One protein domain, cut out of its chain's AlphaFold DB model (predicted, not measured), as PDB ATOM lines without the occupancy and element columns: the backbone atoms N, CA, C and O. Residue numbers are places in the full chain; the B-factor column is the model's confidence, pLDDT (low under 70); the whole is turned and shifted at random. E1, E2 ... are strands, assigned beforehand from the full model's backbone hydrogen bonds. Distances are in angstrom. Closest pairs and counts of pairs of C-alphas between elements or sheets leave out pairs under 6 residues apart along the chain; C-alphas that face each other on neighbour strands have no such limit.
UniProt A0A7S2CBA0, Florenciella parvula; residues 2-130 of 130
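Overview. This is residues 2 to 130 of the 130 residues of a protein of Florenciella parvula (UniProt A0A7S2CBA0). Loops with little regular structure make a body holding three antiparallel pairs, E1-E2, E3-E6 and E4-E5. Residues 112 to 118 stick out. The printed part has 129 residues, 20 in strands E1 to E6 in order, no named helix: all strand, compact, radius of gyration of the C-alphas 15.7 A, spanning 51 by 34 by 29 A.

Arrangement. E1, residues 20 to 23, and E2, 34 to 37, form a hairpin, N 21 and O 36 within hydrogen-bond range at 2.9 A. E3, residues 71 to 73, and E6, 100 to 102, are neighbours, N 72 and O 101 at 2.9 A. E4, residues 91 to 93, and E5, 96 to 98, form a hairpin, N 93 and O 96 at 3.0 A. E5 runs on into E6 at 90 degrees.

Along the chain. E1 runs 10.4 A from C-alpha 20 (23.074, -29.022, -23.405); E6 ends at C-alpha 102 (22.226, -8.357, -29.715).

Size, cuts and confidence. The printed part has no cut; links E2-E3 and E3-E4 are long; residues 120 to 130 have pLDDT under 70.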
ATOM      1  N   TYR A   2      26.776 -25.778 -23.379       90.56
ATOM      2  CA  TYR A   2      27.869 -26.648 -22.955       90.56
ATOM      3  C   TYR A   2      28.052 -27.778 -23.971       90.56
ATOM      4  O   TYR A   2      27.084 -28.440 -24.346       90.56
ATOM      5  N   ASN A   3      29.296 -28.009 -24.395       88.00
ATOM      6  CA  ASN A   3      29.695 -29.169 -25.183       88.00
ATOM      7  C   ASN A   3      30.871 -29.851 -24.471       88.00
ATOM      8  O   ASN A   3      31.925 -29.223 -24.359       88.00
ATOM      9  N   PRO A   4      30.747 -31.117 -24.028       84.12
ATOM     10  CA  PRO A   4      31.850 -31.803 -23.355       84.12
ATOM     11  C   PRO A   4      33.062 -32.008 -24.270       84.12
ATOM     12  O   PRO A   4      34.173 -32.120 -23.775       84.12
ATOM     13  N   LYS A   5      32.866 -31.996 -25.599       80.06
ATOM     14  CA  LYS A   5      33.955 -32.119 -26.580       80.06
ATOM     15  C   LYS A   5      34.671 -30.797 -26.897       80.06
ATOM     16  O   LYS A   5      35.495 -30.770 -27.809       80.06
ATOM     17  N   GLY A   6      34.338 -29.705 -26.207       78.06
ATOM     18  CA  GLY A   6      34.961 -28.394 -26.403       78.06
ATOM     19  C   GLY A   6      34.639 -27.711 -27.740       78.06
ATOM     20  O   GLY A   6      33.671 -28.061 -28.424       78.06
ATOM     21  N   TRP A   7      35.448 -26.703 -28.076       77.50
ATOM     22  CA  TRP A   7      35.416 -25.945 -29.330       77.50
ATOM     23  C   TRP A   7      36.836 -25.858 -29.883       77.50
ATOM     24  O   TRP A   7      37.722 -25.389 -29.173       77.50
ATOM     25  N   VAL A   8      37.057 -26.304 -31.119       72.50
ATOM     26  CA  VAL A   8      38.416 -26.465 -31.674       72.50
ATOM     27  C   VAL A   8      38.702 -25.624 -32.921       72.50
ATOM     28  O   VAL A   8      39.852 -25.527 -33.325       72.50
ATOM     29  N   ASN A   9      37.690 -24.955 -33.486       73.94
ATOM     30  CA  ASN A   9      37.823 -24.094 -34.670       73.94
ATOM     31  C   ASN A   9      38.434 -24.796 -35.915       73.94
ATOM     32  O   ASN A   9      39.275 -24.219 -36.603       73.94
ATOM     33  N   TYR A  10      38.054 -26.054 -36.176       74.75
ATOM     34  CA  TYR A  10      38.514 -26.855 -37.325       74.75
ATOM     35  C   TYR A  10      37.473 -26.981 -38.450       74.75
ATOM     36  O   TYR A  10      37.619 -27.833 -39.323       74.75
ATOM     37  N   ALA A  11      36.433 -26.141 -38.449       80.88
ATOM     38  CA  ALA A  11      35.328 -26.203 -39.409       80.88
ATOM     39  C   ALA A  11      34.619 -27.574 -39.421       80.88
ATOM     40  O   ALA A  11      34.239 -28.096 -40.471       80.88
ATOM     41  N   GLU A  12      34.457 -28.171 -38.237       82.81
ATOM     42  CA  GLU A  12      33.825 -29.476 -38.053       82.81
ATOM     43  C   GLU A  12      32.565 -29.414 -37.181       82.81
ATOM     44  O   GLU A  12      32.333 -28.491 -36.394       82.81
ATOM     45  N   PHE A  13      31.738 -30.450 -37.287       86.81
ATOM     46  CA  PHE A  13      30.578 -30.620 -36.424       86.81
ATOM     47  C   PHE A  13      30.871 -31.682 -35.371       86.81
ATOM     48  O   PHE A  13      31.160 -32.833 -35.704       86.81
ATOM     49  N   ARG A  14      30.730 -31.334 -34.091       86.62
ATOM     50  CA  ARG A  14      30.934 -32.291 -32.999       86.62
ATOM     51  C   ARG A  14      29.612 -32.804 -32.462       86.62
ATOM     52  O   ARG A  14      28.703 -32.044 -32.126       86.62
ATOM     53  N   GLY A  15      29.521 -34.128 -32.372       89.06
ATOM     54  CA  GLY A  15      28.383 -34.815 -31.777       89.06
ATOM     55  C   GLY A  15      28.590 -35.127 -30.295       89.06
ATOM     56  O   GLY A  15      29.656 -35.605 -29.900       89.06
ATOM     57  N   SER A  16      27.561 -34.894 -29.480       90.00
ATOM     58  CA  SER A  16      27.517 -35.287 -28.071       90.00
ATOM     59  C   SER A  16      26.085 -35.301 -27.532       90.00
ATOM     60  O   SER A  16      25.391 -34.288 -27.586       90.00
ATOM     61  N   LEU A  17      25.659 -36.427 -26.946       91.38
ATOM     62  CA  LEU A  17      24.393 -36.504 -26.195       91.38
ATOM     63  C   LEU A  17      24.452 -35.751 -24.863       91.38
ATOM     64  O   LEU A  17      23.428 -35.305 -24.363       91.38
ATOM     65  N   ALA A  18      25.648 -35.593 -24.298       91.94
ATOM     66  CA  ALA A  18      25.849 -34.879 -23.043       91.94
ATOM     67  C   ALA A  18      25.956 -33.353 -23.233       91.94
ATOM     68  O   ALA A  18      26.127 -32.627 -22.256       91.94
ATOM     69  N   ALA A  19      25.866 -32.848 -24.470       93.88
ATOM     70  CA  ALA A  19      25.750 -31.418 -24.714       93.88
ATOM     71  C   ALA A  19      24.370 -30.900 -24.285       93.88
ATOM     72  O   ALA A  19      23.357 -31.582 -24.424       93.88
ATOM     73  N   PHE A  20      24.322 -29.664 -23.804       96.00
ATOM     74  CA  PHE A  20      23.074 -29.022 -23.405       96.00
ATOM     75  C   PHE A  20      23.154 -27.510 -23.579       96.00
ATOM     76  O   PHE A  20      24.225 -26.901 -23.515       96.00
ATOM     77  N   LEU A  21      21.999 -26.889 -23.771       96.50
ATOM     78  CA  LEU A  21      21.846 -25.451 -23.635       96.50
ATOM     79  C   LEU A  21      21.347 -25.118 -22.234       96.50
ATOM     80  O   LEU A  21      20.824 -25.971 -21.520       96.50
ATOM     81  N   PHE A  22      21.570 -23.879 -21.819       96.00
ATOM     82  CA  PHE A  22      21.029 -23.377 -20.569       96.00
ATOM     83  C   PHE A  22      20.809 -21.872 -20.651       96.00
ATOM     84  O   PHE A  22      21.514 -21.189 -21.403       96.00
ATOM     85  N   THR A  23      19.835 -21.371 -19.898       94.75
ATOM     86  CA  THR A  23      19.487 -19.949 -19.855       94.75
ATOM     87  C   THR A  23      18.884 -19.559 -18.502       94.75
ATOM     88  O   THR A  23      18.246 -20.383 -17.844       94.75
ATOM     89  N   TRP A  24      19.073 -18.296 -18.122       93.56
ATOM     90  CA  TRP A  24      18.325 -17.605 -17.070       93.56
ATOM     91  C   TRP A  24      17.445 -16.561 -17.762       93.56
ATOM     92  O   TRP A  24      17.954 -15.493 -18.105       93.56
ATOM     93  N   PRO A  25      16.170 -16.867 -18.061       88.94
ATOM     94  CA  PRO A  25      15.338 -15.995 -18.894       88.94
ATOM     95  C   PRO A  25      15.095 -14.601 -18.304       88.94
ATOM     96  O   PRO A  25      14.903 -13.643 -19.046       88.94
ATOM     97  N   ASP A  26      15.107 -14.495 -16.978       87.69
ATOM     98  CA  ASP A  26      14.985 -13.255 -16.208       87.69
ATOM     99  C   ASP A  26      16.344 -12.632 -15.841       87.69
ATOM    100  O   ASP A  26      16.396 -11.527 -15.302       87.69
ATOM    101  N   GLY A  27      17.446 -13.315 -16.156       88.19
ATOM    102  CA  GLY A  27      18.801 -12.904 -15.810       88.19
ATOM    103  C   GLY A  27      19.196 -13.145 -14.349       88.19
ATOM    104  O   GLY A  27      20.306 -12.754 -13.981       88.19
ATOM    105  N   ASP A  28      18.358 -13.786 -13.524       90.69
ATOM    106  CA  ASP A  28      18.687 -14.072 -12.124       90.69
ATOM    107  C   ASP A  28      19.628 -15.278 -12.007       90.69
ATOM    108  O   ASP A  28      19.217 -16.434 -11.948       90.69
ATOM    109  N   THR A  29      20.930 -15.009 -11.938       93.06
ATOM    110  CA  THR A  29      21.961 -16.048 -11.806       93.06
ATOM    111  C   THR A  29      22.093 -16.626 -10.393       93.06
ATOM    112  O   THR A  29      22.953 -17.481 -10.180       93.06
ATOM    113  N   SER A  30      21.271 -16.191  -9.428       96.00
ATOM    114  CA  SER A  30      21.241 -16.768  -8.077       96.00
ATOM    115  C   SER A  30      20.481 -18.099  -8.005       96.00
ATOM    116  O   SER A  30      20.699 -18.882  -7.078       96.00
ATOM    117  N   VAL A  31      19.634 -18.387  -8.999       95.50
ATOM    118  CA  VAL A  31      18.884 -19.643  -9.112       95.50
ATOM    119  C   VAL A  31      19.497 -20.583 -10.149       95.50
ATOM    120  O   VAL A  31      20.353 -20.207 -10.952       95.50
ATOM    121  N   ASN A  32      19.052 -21.840 -10.157       96.31
ATOM    122  CA  ASN A  32      19.473 -22.791 -11.184       96.31
ATOM    123  C   ASN A  32      18.940 -22.370 -12.566       96.31
ATOM    124  O   ASN A  32      17.766 -22.012 -12.674       96.31
ATOM    125  N   PRO A  33      19.753 -22.458 -13.635       96.81
ATOM    126  CA  PRO A  33      19.286 -22.153 -14.978       96.81
ATOM    127  C   PRO A  33      18.290 -23.203 -15.470       96.81
ATOM    128  O   PRO A  33      18.335 -24.373 -15.076       96.81
ATOM    129  N   ILE A  34      17.472 -22.816 -16.447       96.81
ATOM    130  CA  ILE A  34      16.745 -23.782 -17.268       96.81
ATOM    131  C   ILE A  34      17.771 -24.491 -18.142       96.81
ATOM    132  O   ILE A  34      18.488 -23.839 -18.898       96.81
ATOM    133  N   LYS A  35      17.836 -25.819 -18.043       97.62
ATOM    134  CA  LYS A  35      18.690 -26.678 -18.866       97.62
ATOM    135  C   LYS A  35      17.851 -27.314 -19.971       97.62
ATOM    136  O   LYS A  35      16.811 -27.885 -19.676       97.62
ATOM    137  N   LEU A  36      18.337 -27.250 -21.207       97.88
ATOM    138  CA  LEU A  36      17.703 -27.829 -22.390       97.88
ATOM    139  C   LEU A  36      18.618 -28.908 -22.966       97.88
ATOM    140  O   LEU A  36      19.750 -28.629 -23.378       97.88
ATOM    141  N   GLN A  37      18.153 -30.148 -22.957       97.38
ATOM    142  CA  GLN A  37      18.937 -31.306 -23.373       97.38
ATOM    143  C   GLN A  37      19.059 -31.396 -24.893       97.38
ATOM    144  O   GLN A  37      18.275 -30.813 -25.644       97.38
ATOM    145  N   LYS A  38      20.056 -32.152 -25.354       96.62
ATOM    146  CA  LYS A  38      20.160 -32.548 -26.757       96.62
ATOM    147  C   LYS A  38      18.986 -33.468 -27.122       96.62
ATOM    148  O   LYS A  38      18.730 -34.449 -26.431       96.62
ATOM    149  N   VAL A  39      18.332 -33.201 -28.250       95.12
ATOM    150  CA  VAL A  39      17.283 -34.046 -28.847       95.12
ATOM    151  C   VAL A  39      17.694 -34.517 -30.243       95.12
ATOM    152  O   VAL A  39      18.600 -33.951 -30.860       95.12
ATOM    153  N   GLY A  40      17.062 -35.579 -30.749       90.44
ATOM    154  CA  GLY A  40      17.323 -36.076 -32.109       90.44
ATOM    155  C   GLY A  40      18.692 -36.749 -32.298       90.44
ATOM    156  O   GLY A  40      19.192 -36.822 -33.416       90.44
ATOM    157  N   GLY A  41      19.314 -37.231 -31.217       91.94
ATOM    158  CA  GLY A  41      20.599 -37.937 -31.248       91.94
ATOM    159  C   GLY A  41      21.822 -37.040 -31.023       91.94
ATOM    160  O   GLY A  41      21.709 -35.838 -30.779       91.94
ATOM    161  N   ALA A  42      23.015 -37.644 -31.080       90.69
ATOM    162  CA  ALA A  42      24.271 -36.980 -30.719       90.69
ATOM    163  C   ALA A  42      24.727 -35.925 -31.737       90.69
ATOM    164  O   ALA A  42      25.436 -34.997 -31.360       90.69
ATOM    165  N   GLY A  43      24.372 -36.084 -33.016       90.62
ATOM    166  CA  GLY A  43      24.879 -35.262 -34.117       90.62
ATOM    167  C   GLY A  43      24.548 -33.776 -33.978       90.62
ATOM    168  O   GLY A  43      23.540 -33.409 -33.366       90.62
ATOM    169  N   LEU A  44      25.407 -32.933 -34.564       90.69
ATOM    170  CA  LEU A  44      25.247 -31.473 -34.608       90.69
ATOM    171  C   LEU A  44      25.005 -30.848 -33.221       90.69
ATOM    172  O   LEU A  44      24.260 -29.883 -33.084       90.69
ATOM    173  N   ALA A  45      25.612 -31.400 -32.167       92.25
ATOM    174  CA  ALA A  45      25.566 -30.775 -30.848       92.25
ATOM    175  C   ALA A  45      26.281 -29.418 -30.879       92.25
ATOM    176  O   ALA A  45      25.783 -28.418 -30.373       92.25
ATOM    177  N   GLN A  46      27.417 -29.367 -31.560       90.94
ATOM    178  CA  GLN A  46      28.161 -28.146 -31.797       90.94
ATOM    179  C   GLN A  46      28.471 -28.030 -33.290       90.94
ATOM    180  O   GLN A  46      28.772 -29.030 -33.949       90.94
ATOM    181  N   VAL A  47      28.344 -26.812 -33.817       90.38
ATOM    182  CA  VAL A  47      28.563 -26.509 -35.231       90.38
ATOM    183  C   VAL A  47      29.642 -25.454 -35.370       90.38
ATOM    184  O   VAL A  47      29.441 -24.328 -34.935       90.38
ATOM    185  N   ASP A  48      30.772 -25.799 -35.976       87.06
ATOM    186  CA  ASP A  48      31.822 -24.837 -36.272       87.06
ATOM    187  C   ASP A  48      31.902 -24.582 -37.774       87.06
ATOM    188  O   ASP A  48      32.167 -25.482 -38.562       87.06
ATOM    189  N   ASP A  49      31.661 -23.338 -38.162       86.38
ATOM    190  CA  ASP A  49      31.829 -22.850 -39.529       86.38
ATOM    191  C   ASP A  49      32.767 -21.635 -39.583       86.38
ATOM    192  O   ASP A  49      32.705 -20.831 -40.513       86.38
ATOM    193  N   GLY A  50      33.599 -21.460 -38.550       85.69
ATOM    194  CA  GLY A  50      34.542 -20.351 -38.437       85.69
ATOM    195  C   GLY A  50      33.902 -18.991 -38.140       85.69
ATOM    196  O   GLY A  50      34.617 -17.997 -38.025       85.69
ATOM    197  N   THR A  51      32.571 -18.903 -37.994       87.56
ATOM    198  CA  THR A  51      31.896 -17.617 -37.739       87.56
ATOM    199  C   THR A  51      31.654 -17.325 -36.262       87.56
ATOM    200  O   THR A  51      31.398 -16.175 -35.917       87.56
ATOM    201  N   GLY A  52      31.731 -18.323 -35.381       88.19
ATOM    202  CA  GLY A  52      31.547 -18.166 -33.937       88.19
ATOM    203  C   GLY A  52      30.761 -19.315 -33.297       88.19
ATOM    204  O   GLY A  52      30.432 -20.288 -33.975       88.19
ATOM    205  N   PRO A  53      30.444 -19.217 -31.992       89.31
ATOM    206  CA  PRO A  53      29.775 -20.278 -31.249       89.31
ATOM    207  C   PRO A  53      28.355 -20.594 -31.744       89.31
ATOM    208  O   PRO A  53      27.500 -19.710 -31.837       89.31
ATOM    209  N   LYS A  54      28.076 -21.875 -31.992       92.88
ATOM    210  CA  LYS A  54      26.792 -22.419 -32.448       92.88
ATOM    211  C   LYS A  54      26.545 -23.811 -31.873       92.88
ATOM    212  O   LYS A  54      27.444 -24.651 -31.811       92.88
ATOM    213  N   PHE A  55      25.301 -24.033 -31.481       94.06
ATOM    214  CA  PHE A  55      24.766 -25.292 -30.982       94.06
ATOM    215  C   PHE A  55      23.550 -25.661 -31.824       94.06
ATOM    216  O   PHE A  55      22.638 -24.843 -31.990       94.06
ATOM    217  N   GLY A  56      23.538 -26.876 -32.377       93.06
ATOM    218  CA  GLY A  56      22.638 -27.177 -33.489       93.06
ATOM    219  C   GLY A  56      22.955 -26.305 -34.703       93.06
ATOM    220  O   GLY A  56      23.940 -25.567 -34.728       93.06
ATOM    221  N   MET A  57      22.099 -26.353 -35.723       87.56
ATOM    222  CA  MET A  57      22.250 -25.430 -36.852       87.56
ATOM    223  C   MET A  57      21.901 -23.988 -36.469       87.56
ATOM    224  O   MET A  57      22.596 -23.067 -36.885       87.56
ATOM    225  N   MET A  58      20.823 -23.789 -35.697       88.31
ATOM    226  CA  MET A  58      20.322 -22.462 -35.303       88.31
ATOM    227  C   MET A  58      19.638 -22.442 -33.921       88.31
ATOM    228  O   MET A  58      19.072 -21.413 -33.546       88.31
ATOM    229  N   ASP A  59      19.664 -23.542 -33.159       94.75
ATOM    230  CA  ASP A  59      19.031 -23.628 -31.835       94.75
ATOM    231  C   ASP A  59      19.629 -22.591 -30.874       94.75
ATOM    232  O   ASP A  59      18.893 -21.903 -30.162       94.75
ATOM    233  N   LEU A  60      20.948 -22.394 -30.957       95.00
ATOM    234  CA  LEU A  60      21.630 -21.189 -30.497       95.00
ATOM    235  C   LEU A  60      22.802 -20.873 -31.430       95.00
ATOM    236  O   LEU A  60      23.700 -21.696 -31.583       95.00
ATOM    237  N   ALA A  61      22.836 -19.669 -31.995       93.81
ATOM    238  CA  ALA A  61      23.939 -19.205 -32.828       93.81
ATOM    239  C   ALA A  61      24.362 -17.784 -32.449       93.81
ATOM    240  O   ALA A  61      23.530 -16.882 -32.374       93.81
ATOM    241  N   CYS A  62      25.663 -17.588 -32.260       92.19
ATOM    242  CA  CYS A  62      26.300 -16.297 -32.035       92.19
ATOM    243  C   CYS A  62      27.446 -16.129 -33.049       92.19
ATOM    244  O   CYS A  62      28.609 -16.363 -32.714       92.19
ATOM    245  N   PRO A  63      27.132 -15.818 -34.321       86.12
ATOM    246  CA  PRO A  63      28.147 -15.493 -35.314       86.12
ATOM    247  C   PRO A  63      28.845 -14.183 -34.914       86.12
ATOM    248  O   PRO A  63      28.276 -13.101 -35.016       86.12
ATOM    249  N   LEU A  64      30.085 -14.294 -34.440       90.25
ATOM    250  CA  LEU A  64      30.977 -13.197 -34.047       90.25
ATOM    251  C   LEU A  64      31.679 -12.542 -35.251       90.25
ATOM    252  O   LEU A  64      32.476 -11.621 -35.083       90.25
ATOM    253  N   ALA A  65      31.395 -13.021 -36.463       86.88
ATOM    254  CA  ALA A  65      31.935 -12.533 -37.725       86.88
ATOM    255  C   ALA A  65      30.820 -12.079 -38.688       86.88
ATOM    256  O   ALA A  65      29.641 -12.391 -38.508       86.88
ATOM    257  N   GLY A  66      31.204 -11.367 -39.750       84.69
ATOM    258  CA  GLY A  66      30.295 -10.902 -40.802       84.69
ATOM    259  C   GLY A  66      29.737  -9.494 -40.567       84.69
ATOM    260  O   GLY A  66      30.331  -8.686 -39.859       84.69
ATOM    261  N   SER A  67      28.599  -9.186 -41.197       86.56
ATOM    262  CA  SER A  67      28.012  -7.834 -41.206       86.56
ATOM    263  C   SER A  67      27.352  -7.420 -39.887       86.56
ATOM    264  O   SER A  67      27.178  -6.227 -39.649       86.56
ATOM    265  N   ASN A  68      26.991  -8.376 -39.025       89.50
ATOM    266  CA  ASN A  68      26.437  -8.112 -37.696       89.50
ATOM    267  C   ASN A  68      27.042  -9.072 -36.650       89.50
ATOM    268  O   ASN A  68      26.396 -10.054 -36.279       89.50
ATOM    269  N   PRO A  69      28.265  -8.792 -36.160       90.38
ATOM    270  CA  PRO A  69      29.014  -9.685 -35.265       90.38
ATOM    271  C   PRO A  69      28.434  -9.776 -33.845       90.38
ATOM    272  O   PRO A  69      28.915 -10.545 -33.017       90.38
ATOM    273  N   LYS A  70      27.419  -8.966 -33.527       93.31
ATOM    274  CA  LYS A  70      26.704  -9.024 -32.249       93.31
ATOM    275  C   LYS A  70      25.396  -9.796 -32.355       93.31
ATOM    276  O   LYS A  70      24.720  -9.957 -31.350       93.31
ATOM    277  N   ARG A  71      24.991 -10.268 -33.533       94.25
ATOM    278  CA  ARG A  71      23.714 -10.968 -33.672       94.25
ATOM    279  C   ARG A  71      23.738 -12.302 -32.922       94.25
ATOM    280  O   ARG A  71      24.634 -13.117 -33.119       94.25
ATOM    281  N   VAL A  72      22.709 -12.546 -32.120       94.12
ATOM    282  CA  VAL A  72      22.430 -13.837 -31.482       94.12
ATOM    283  C   VAL A  72      21.073 -14.325 -31.963       94.12
ATOM    284  O   VAL A  72      20.134 -13.541 -32.044       94.12
ATOM    285  N   VAL A  73      20.962 -15.606 -32.297       94.81
ATOM    286  CA  VAL A  73      19.719 -16.244 -32.754       94.81
ATOM    287  C   VAL A  73      19.440 -17.479 -31.912       94.81
ATOM    288  O   VAL A  73      20.371 -18.211 -31.576       94.81
ATOM    289  N   SER A  74      18.164 -17.742 -31.625       96.31
ATOM    290  CA  SER A  74      17.723 -19.003 -31.025       96.31
ATOM    291  C   SER A  74      16.460 -19.532 -31.708       96.31
ATOM    292  O   SER A  74      15.475 -18.812 -31.877       96.31
ATOM    293  N   LYS A  75      16.524 -20.794 -32.151       95.81
ATOM    294  CA  LYS A  75      15.447 -21.536 -32.828       95.81
ATOM    295  C   LYS A  75      15.418 -22.993 -32.347       95.81
ATOM    296  O   LYS A  75      15.839 -23.893 -33.064       95.81
ATOM    297  N   LEU A  76      14.984 -23.205 -31.110       96.06
ATOM    298  CA  LEU A  76      14.951 -24.501 -30.429       96.06
ATOM    299  C   LEU A  76      13.954 -25.494 -31.047       96.06
ATOM    300  O   LEU A  76      12.985 -25.116 -31.714       96.06
ATOM    301  N   GLY A  77      14.137 -26.769 -30.707       94.19
ATOM    302  CA  GLY A  77      13.221 -27.867 -31.011       94.19
ATOM    303  C   GLY A  77      13.697 -28.797 -32.123       94.19
ATOM    304  O   GLY A  77      13.047 -29.810 -32.367       94.19
ATOM    305  N   SER A  78      14.804 -28.480 -32.800       93.94
ATOM    306  CA  SER A  78      15.394 -29.355 -33.822       93.94
ATOM    307  C   SER A  78      16.547 -30.189 -33.273       93.94
ATOM    308  O   SER A  78      16.620 -31.384 -33.549       93.94
ATOM    309  N   TYR A  79      17.433 -29.578 -32.484       96.25
ATOM    310  CA  TYR A  79      18.610 -30.244 -31.925       96.25
ATOM    311  C   TYR A  79      18.657 -30.179 -30.405       96.25
ATOM    312  O   TYR A  79      19.273 -31.056 -29.803       96.25
ATOM    313  N   TYR A  80      17.989 -29.201 -29.800       97.75
ATOM    314  CA  TYR A  80      17.813 -29.050 -28.362       97.75
ATOM    315  C   TYR A  80      16.335 -28.947 -27.987       97.75
ATOM    316  O   TYR A  80      15.504 -28.551 -28.809       97.75
ATOM    317  N   GLU A  81      16.013 -29.324 -26.748       97.88
ATOM    318  CA  GLU A  81      14.666 -29.202 -26.189       97.88
ATOM    319  C   GLU A  81      14.118 -27.779 -26.347       97.88
ATOM    320  O   GLU A  81      14.853 -26.787 -26.327       97.88
ATOM    321  N   ARG A  82      12.796 -27.685 -26.489       96.75
ATOM    322  CA  ARG A  82      12.083 -26.417 -26.346       96.75
ATOM    323  C   ARG A  82      12.126 -25.962 -24.892       96.75
ATOM    324  O   ARG A  82      12.392 -26.749 -23.987       96.75
ATOM    325  N   MET A  83      11.842 -24.685 -24.672       95.94
ATOM    326  CA  MET A  83      11.636 -24.169 -23.322       95.94
ATOM    327  C   MET A  83      10.464 -24.900 -22.634       95.94
ATOM    328  O   MET A  83       9.580 -25.396 -23.334       95.94
ATOM    329  N   PRO A  84      10.385 -24.905 -21.289       94.94
ATOM    330  CA  PRO A  84       9.284 -25.548 -20.557       94.94
ATOM    331  C   PRO A  84       7.880 -25.047 -20.926       94.94
ATOM    332  O   PRO A  84       6.894 -25.739 -20.706       94.94
ATOM    333  N   ASP A  85       7.782 -23.838 -21.481       92.56
ATOM    334  CA  ASP A  85       6.542 -23.241 -21.979       92.56
ATOM    335  C   ASP A  85       6.295 -23.513 -23.478       92.56
ATOM    336  O   ASP A  85       5.568 -22.767 -24.143       92.56
ATOM    337  N   GLU A  86       6.960 -24.537 -24.020       93.56
ATOM    338  CA  GLU A  86       6.957 -24.964 -25.421       93.56
ATOM    339  C   GLU A  86       7.483 -23.926 -26.423       93.56
ATOM    340  O   GLU A  86       7.369 -24.104 -27.641       93.56
ATOM    341  N   SER A  87       8.094 -22.833 -25.955       93.12
ATOM    342  CA  SER A  87       8.697 -21.872 -26.872       93.12
ATOM    343  C   SER A  87       9.964 -22.387 -27.536       93.12
ATOM    344  O   SER A  87      10.732 -23.187 -27.001       93.12
ATOM    345  N   ASN A  88      10.188 -21.875 -28.742       94.69
ATOM    346  CA  ASN A  88      11.312 -22.233 -29.587       94.69
ATOM    347  C   ASN A  88      12.487 -21.248 -29.471       94.69
ATOM    348  O   ASN A  88      13.294 -21.167 -30.391       94.69
ATOM    349  N   SER A  89      12.592 -20.476 -28.389       95.12
ATOM    350  CA  SER A  89      13.711 -19.549 -28.203       95.12
ATOM    351  C   SER A  89      14.068 -19.375 -26.735       95.12
ATOM    352  O   SER A  89      13.191 -19.234 -25.885       95.12
ATOM    353  N   MET A  90      15.371 -19.326 -26.458       93.81
ATOM    354  CA  MET A  90      15.907 -18.973 -25.140       93.81
ATOM    355  C   MET A  90      16.013 -17.461 -24.908       93.81
ATOM    356  O   MET A  90      16.346 -17.044 -23.800       93.81
ATOM    357  N   ILE A  91      15.809 -16.648 -25.947       92.69
ATOM    358  CA  ILE A  91      15.967 -15.195 -25.893       92.69
ATOM    359  C   ILE A  91      14.638 -14.580 -25.456       92.69
ATOM    360  O   ILE A  91      13.628 -14.677 -26.164       92.69
ATOM    361  N   GLN A  92      14.650 -13.944 -24.286       84.75
ATOM    362  CA  GLN A  92      13.486 -13.280 -23.712       84.75
ATOM    363  C   GLN A  92      13.835 -11.850 -23.300       84.75
ATOM    364  O   GLN A  92      14.871 -11.609 -22.688       84.75
ATOM    365  N   MET A  93      12.958 -10.898 -23.621       76.12
ATOM    366  CA  MET A  93      13.091  -9.500 -23.206       76.12
ATOM    367  C   MET A  93      11.737  -8.978 -22.727       76.12
ATOM    368  O   MET A  93      10.764  -8.977 -23.481       76.12
ATOM    369  N   GLY A  94      11.656  -8.549 -21.465       70.25
ATOM    370  CA  GLY A  94      10.418  -8.017 -20.882       70.25
ATOM    371  C   GLY A  94       9.226  -8.978 -20.992       70.25
ATOM    372  O   GLY A  94       8.122  -8.549 -21.318       70.25
ATOM    373  N   GLY A  95       9.462 -10.286 -20.822       71.06
ATOM    374  CA  GLY A  95       8.442 -11.336 -20.956       71.06
ATOM    375  C   GLY A  95       8.043 -11.681 -22.398       71.06
ATOM    376  O   GLY A  95       7.180 -12.532 -22.607       71.06
ATOM    377  N   LYS A  96       8.657 -11.051 -23.410       77.19
ATOM    378  CA  LYS A  96       8.440 -11.379 -24.825       77.19
ATOM    379  C   LYS A  96       9.521 -12.320 -25.338       77.19
ATOM    380  O   LYS A  96      10.705 -12.115 -25.090       77.19
ATOM    381  N   LYS A  97       9.091 -13.314 -26.113       83.00
ATOM    382  CA  LYS A  97       9.952 -14.267 -26.823       83.00
ATOM    383  C   LYS A  97      10.466 -13.621 -28.105       83.00
ATOM    384  O   LYS A  97       9.663 -13.124 -28.893       83.00
ATOM    385  N   LEU A  98      11.776 -13.652 -28.320       86.75
ATOM    386  CA  LEU A  98      12.418 -13.125 -29.526       86.75
ATOM    387  C   LEU A  98      13.176 -14.244 -30.232       86.75
ATOM    388  O   LEU A  98      13.736 -15.113 -29.576       86.75
ATOM    389  N   SER A  99      13.215 -14.248 -31.562       89.19
ATOM    390  CA  SER A  99      14.038 -15.204 -32.318       89.19
ATOM    391  C   SER A  99      15.499 -14.763 -32.429       89.19
ATOM    392  O   SER A  99      16.369 -15.590 -32.702       89.19
ATOM    393  N   GLU A 100      15.776 -13.476 -32.218       93.44
ATOM    394  CA  GLU A 100      17.104 -12.880 -32.296       93.44
ATOM    395  C   GLU A 100      17.239 -11.652 -31.390       93.44
ATOM    396  O   GLU A 100      16.243 -11.003 -31.074       93.44
ATOM    397  N   ASP A 101      18.476 -11.346 -30.998       93.62
ATOM    398  CA  ASP A 101      18.842 -10.138 -30.250       93.62
ATOM    399  C   ASP A 101      20.339  -9.805 -30.444       93.62
ATOM    400  O   ASP A 101      21.024 -10.389 -31.294       93.62
ATOM    401  N   GLN A 102      20.852  -8.837 -29.687       92.94
ATOM    402  CA  GLN A 102      22.226  -8.357 -29.715       92.94
ATOM    403  C   GLN A 102      23.018  -8.825 -28.487       92.94
ATOM    404  O   GLN A 102      22.631  -8.640 -27.336       92.94
ATOM    405  N   LEU A 103      24.195  -9.382 -28.745       93.00
ATOM    406  CA  LEU A 103      25.178  -9.778 -27.753       93.00
ATOM    407  C   LEU A 103      25.689  -8.544 -27.005       93.00
ATOM    408  O   LEU A 103      26.322  -7.659 -27.588       93.00
ATOM    409  N   VAL A 104      25.459  -8.522 -25.694       91.62
ATOM    410  CA  VAL A 104      25.975  -7.471 -24.806       91.62
ATOM    411  C   VAL A 104      27.381  -7.810 -24.312       91.62
ATOM    412  O   VAL A 104      28.249  -6.941 -24.270       91.62
ATOM    413  N   SER A 105      27.631  -9.074 -23.956       90.56
ATOM    414  CA  SER A 105      28.942  -9.535 -23.493       90.56
ATOM    415  C   SER A 105      29.173 -11.011 -23.809       90.56
ATOM    416  O   SER A 105      28.230 -11.801 -23.831       90.56
ATOM    417  N   LEU A 106      30.437 -11.378 -24.025       89.62
ATOM    418  CA  LEU A 106      30.890 -12.757 -24.176       89.62
ATOM    419  C   LEU A 106      32.028 -13.012 -23.193       89.62
ATOM    420  O   LEU A 106      32.992 -12.249 -23.144       89.62
ATOM    421  N   LYS A 107      31.922 -14.099 -22.431       88.00
ATOM    422  CA  LYS A 107      33.004 -14.602 -21.584       88.00
ATOM    423  C   LYS A 107      33.465 -15.941 -22.137       88.00
ATOM    424  O   LYS A 107      32.651 -16.849 -22.292       88.00
ATOM    425  N   VAL A 108      34.757 -16.042 -22.433       82.44
ATOM    426  CA  VAL A 108      35.399 -17.270 -22.907       82.44
ATOM    427  C   VAL A 108      36.341 -17.751 -21.816       82.44
ATOM    428  O   VAL A 108      37.197 -16.996 -21.362       82.44
ATOM    429  N   TYR A 109      36.161 -18.998 -21.393       79.56
ATOM    430  CA  TYR A 109      37.029 -19.653 -20.423       79.56
ATOM    431  C   TYR A 109      37.852 -20.702 -21.159       79.56
ATOM    432  O   TYR A 109      37.291 -21.561 -21.839       79.56
ATOM    433  N   ILE A 110      39.172 -20.603 -21.038       76.75
ATOM    434  CA  ILE A 110      40.121 -21.555 -21.610       76.75
ATOM    435  C   ILE A 110      40.774 -22.334 -20.472       76.75
ATOM    436  O   ILE A 110      41.119 -21.758 -19.441       76.75
ATOM    437  N   GLY A 111      40.915 -23.646 -20.647       74.62
ATOM    438  CA  GLY A 111      41.745 -24.446 -19.753       74.62
ATOM    439  C   GLY A 111      43.212 -24.157 -20.051       74.62
ATOM    440  O   GLY A 111      43.626 -24.247 -21.205       74.62
ATOM    441  N   VAL A 112      43.976 -23.781 -19.031       79.31
ATOM    442  CA  VAL A 112      45.436 -23.679 -19.104       79.31
ATOM    443  C   VAL A 112      45.969 -24.887 -18.357       79.31
ATOM    444  O   VAL A 112      45.720 -24.992 -17.160       79.31
ATOM    445  N   TYR A 113      46.636 -25.790 -19.073       81.31
ATOM    446  CA  TYR A 113      47.096 -27.060 -18.525       81.31
ATOM    447  C   TYR A 113      48.621 -27.092 -18.440       81.31
ATOM    448  O   TYR A 113      49.308 -26.651 -19.367       81.31
ATOM    449  N   GLY A 114      49.144 -27.594 -17.325       85.12
ATOM    450  CA  GLY A 114      50.575 -27.848 -17.156       85.12
ATOM    451  C   GLY A 114      51.071 -29.023 -18.017       85.12
ATOM    452  O   GLY A 114      50.261 -29.839 -18.454       85.12
ATOM    453  N   PRO A 115      52.396 -29.166 -18.230       82.56
ATOM    454  CA  PRO A 115      52.969 -30.283 -18.994       82.56
ATOM    455  C   PRO A 115      52.570 -31.673 -18.477       82.56
ATOM    456  O   PRO A 115      52.470 -32.610 -19.263       82.56
ATOM    457  N   ASP A 116      52.317 -31.783 -17.170       87.94
ATOM    458  CA  ASP A 116      51.981 -33.036 -16.484       87.94
ATOM    459  C   ASP A 116      50.479 -33.164 -16.158       87.94
ATOM    460  O   ASP A 116      50.060 -34.120 -15.501       87.94
ATOM    461  N   GLU A 117      49.647 -32.198 -16.565       81.31
ATOM    462  CA  GLU A 117      48.218 -32.211 -16.253       81.31
ATOM    463  C   GLU A 117      47.415 -33.016 -17.276       81.31
ATOM    464  O   GLU A 117      47.525 -32.841 -18.491       81.31
ATOM    465  N   TYR A 118      46.535 -33.882 -16.768       74.38
ATOM    466  CA  TYR A 118      45.593 -34.621 -17.597       74.38
ATOM    467  C   TYR A 118      44.547 -33.671 -18.189       74.38
ATOM    468  O   TYR A 118      43.709 -33.116 -17.473       74.38
ATOM    469  N   ILE A 119      44.568 -33.521 -19.513       72.56
ATOM    470  CA  ILE A 119      43.558 -32.763 -20.247       72.56
ATOM    471  C   ILE A 119      42.288 -33.628 -20.323       72.56
ATOM    472  O   ILE A 119      42.329 -34.703 -20.922       72.56
ATOM    473  N   PRO A 120      41.138 -33.182 -19.779       63.97
ATOM    474  CA  PRO A 120      39.933 -34.014 -19.659       63.97
ATOM    475  C   PRO A 120      39.343 -34.507 -20.987       63.97
ATOM    476  O   PRO A 120      38.455 -35.357 -20.988       63.97
ATOM    477  N   PHE A 121      39.777 -33.932 -22.111       64.62
ATOM    478  CA  PHE A 121      39.267 -34.242 -23.440       64.62
ATOM    479  C   PHE A 121      40.373 -34.082 -24.497       64.62
ATOM    480  O   PHE A 121      40.528 -33.019 -25.095       64.62
ATOM    481  N   THR A 122      41.155 -35.140 -24.719       56.50
ATOM    482  CA  THR A 122      42.237 -35.190 -25.726       56.50
ATOM    483  C   THR A 122      41.760 -35.612 -27.117       56.50
ATOM    484  O   THR A 122      42.464 -35.404 -28.092       56.50
ATOM    485  N   ASP A 123      40.510 -36.072 -27.250       60.53
ATOM    486  CA  ASP A 123      39.833 -36.378 -28.532       60.53
ATOM    487  C   ASP A 123      39.623 -35.125 -29.422       60.53
ATOM    488  O   ASP A 123      38.955 -35.154 -30.455       60.53
ATOM    489  N   ALA A 124      40.127 -33.972 -28.971       53.56
ATOM    490  CA  ALA A 124      40.274 -32.758 -29.755       53.56
ATOM    491  C   ALA A 124      41.479 -32.785 -30.707       53.56
ATOM    492  O   ALA A 124      41.573 -31.890 -31.547       53.56
ATOM    493  N   GLU A 125      42.357 -33.785 -30.599       49.38
ATOM    494  CA  GLU A 125      43.436 -33.995 -31.554       49.38
ATOM    495  C   GLU A 125      42.857 -34.226 -32.959       49.38
ATOM    496  O   GLU A 125      41.990 -35.085 -33.146       49.38
ATOM    497  N   PRO A 126      43.274 -33.434 -33.960       49.31
ATOM    498  CA  PRO A 126      42.766 -33.592 -35.308       49.31
ATOM    499  C   PRO A 126      43.144 -34.981 -35.827       49.31
ATOM    500  O   PRO A 126      44.318 -35.349 -35.834       49.31
ATOM    501  N   PHE A 127      42.171 -35.710 -36.379       51.47
ATOM    502  CA  PHE A 127      42.376 -36.978 -37.101       51.47
ATOM    503  C   PHE A 127      43.329 -36.862 -38.321       51.47
ATOM    504  O   PHE A 127      43.483 -37.817 -39.076       51.47
ATOM    505  N   ALA A 128      43.923 -35.686 -38.550       41.50
ATOM    506  CA  ALA A 128      44.681 -35.293 -39.733       41.50
ATOM    507  C   ALA A 128      46.170 -34.991 -39.460       41.50
ATOM    508  O   ALA A 128      46.817 -34.362 -40.291       41.50
ATOM    509  N   LEU A 129      46.731 -35.422 -38.325       39.25
ATOM    510  CA  LEU A 129      48.184 -35.418 -38.099       39.25
ATOM    511  C   LEU A 129      48.754 -36.833 -38.266       39.25
ATOM    512  O   LEU A 129      49.266 -37.413 -37.315       39.25
ATOM    513  N   ASN A 130      48.632 -37.387 -39.475       36.47
ATOM    514  CA  ASN A 130      49.397 -38.555 -39.925       36.47
ATOM    515  C   ASN A 130      50.169 -38.189 -41.190       36.47
ATOM    516  O   ASN A 130      49.526 -37.634 -42.111       36.47
TER     517      ASN A 130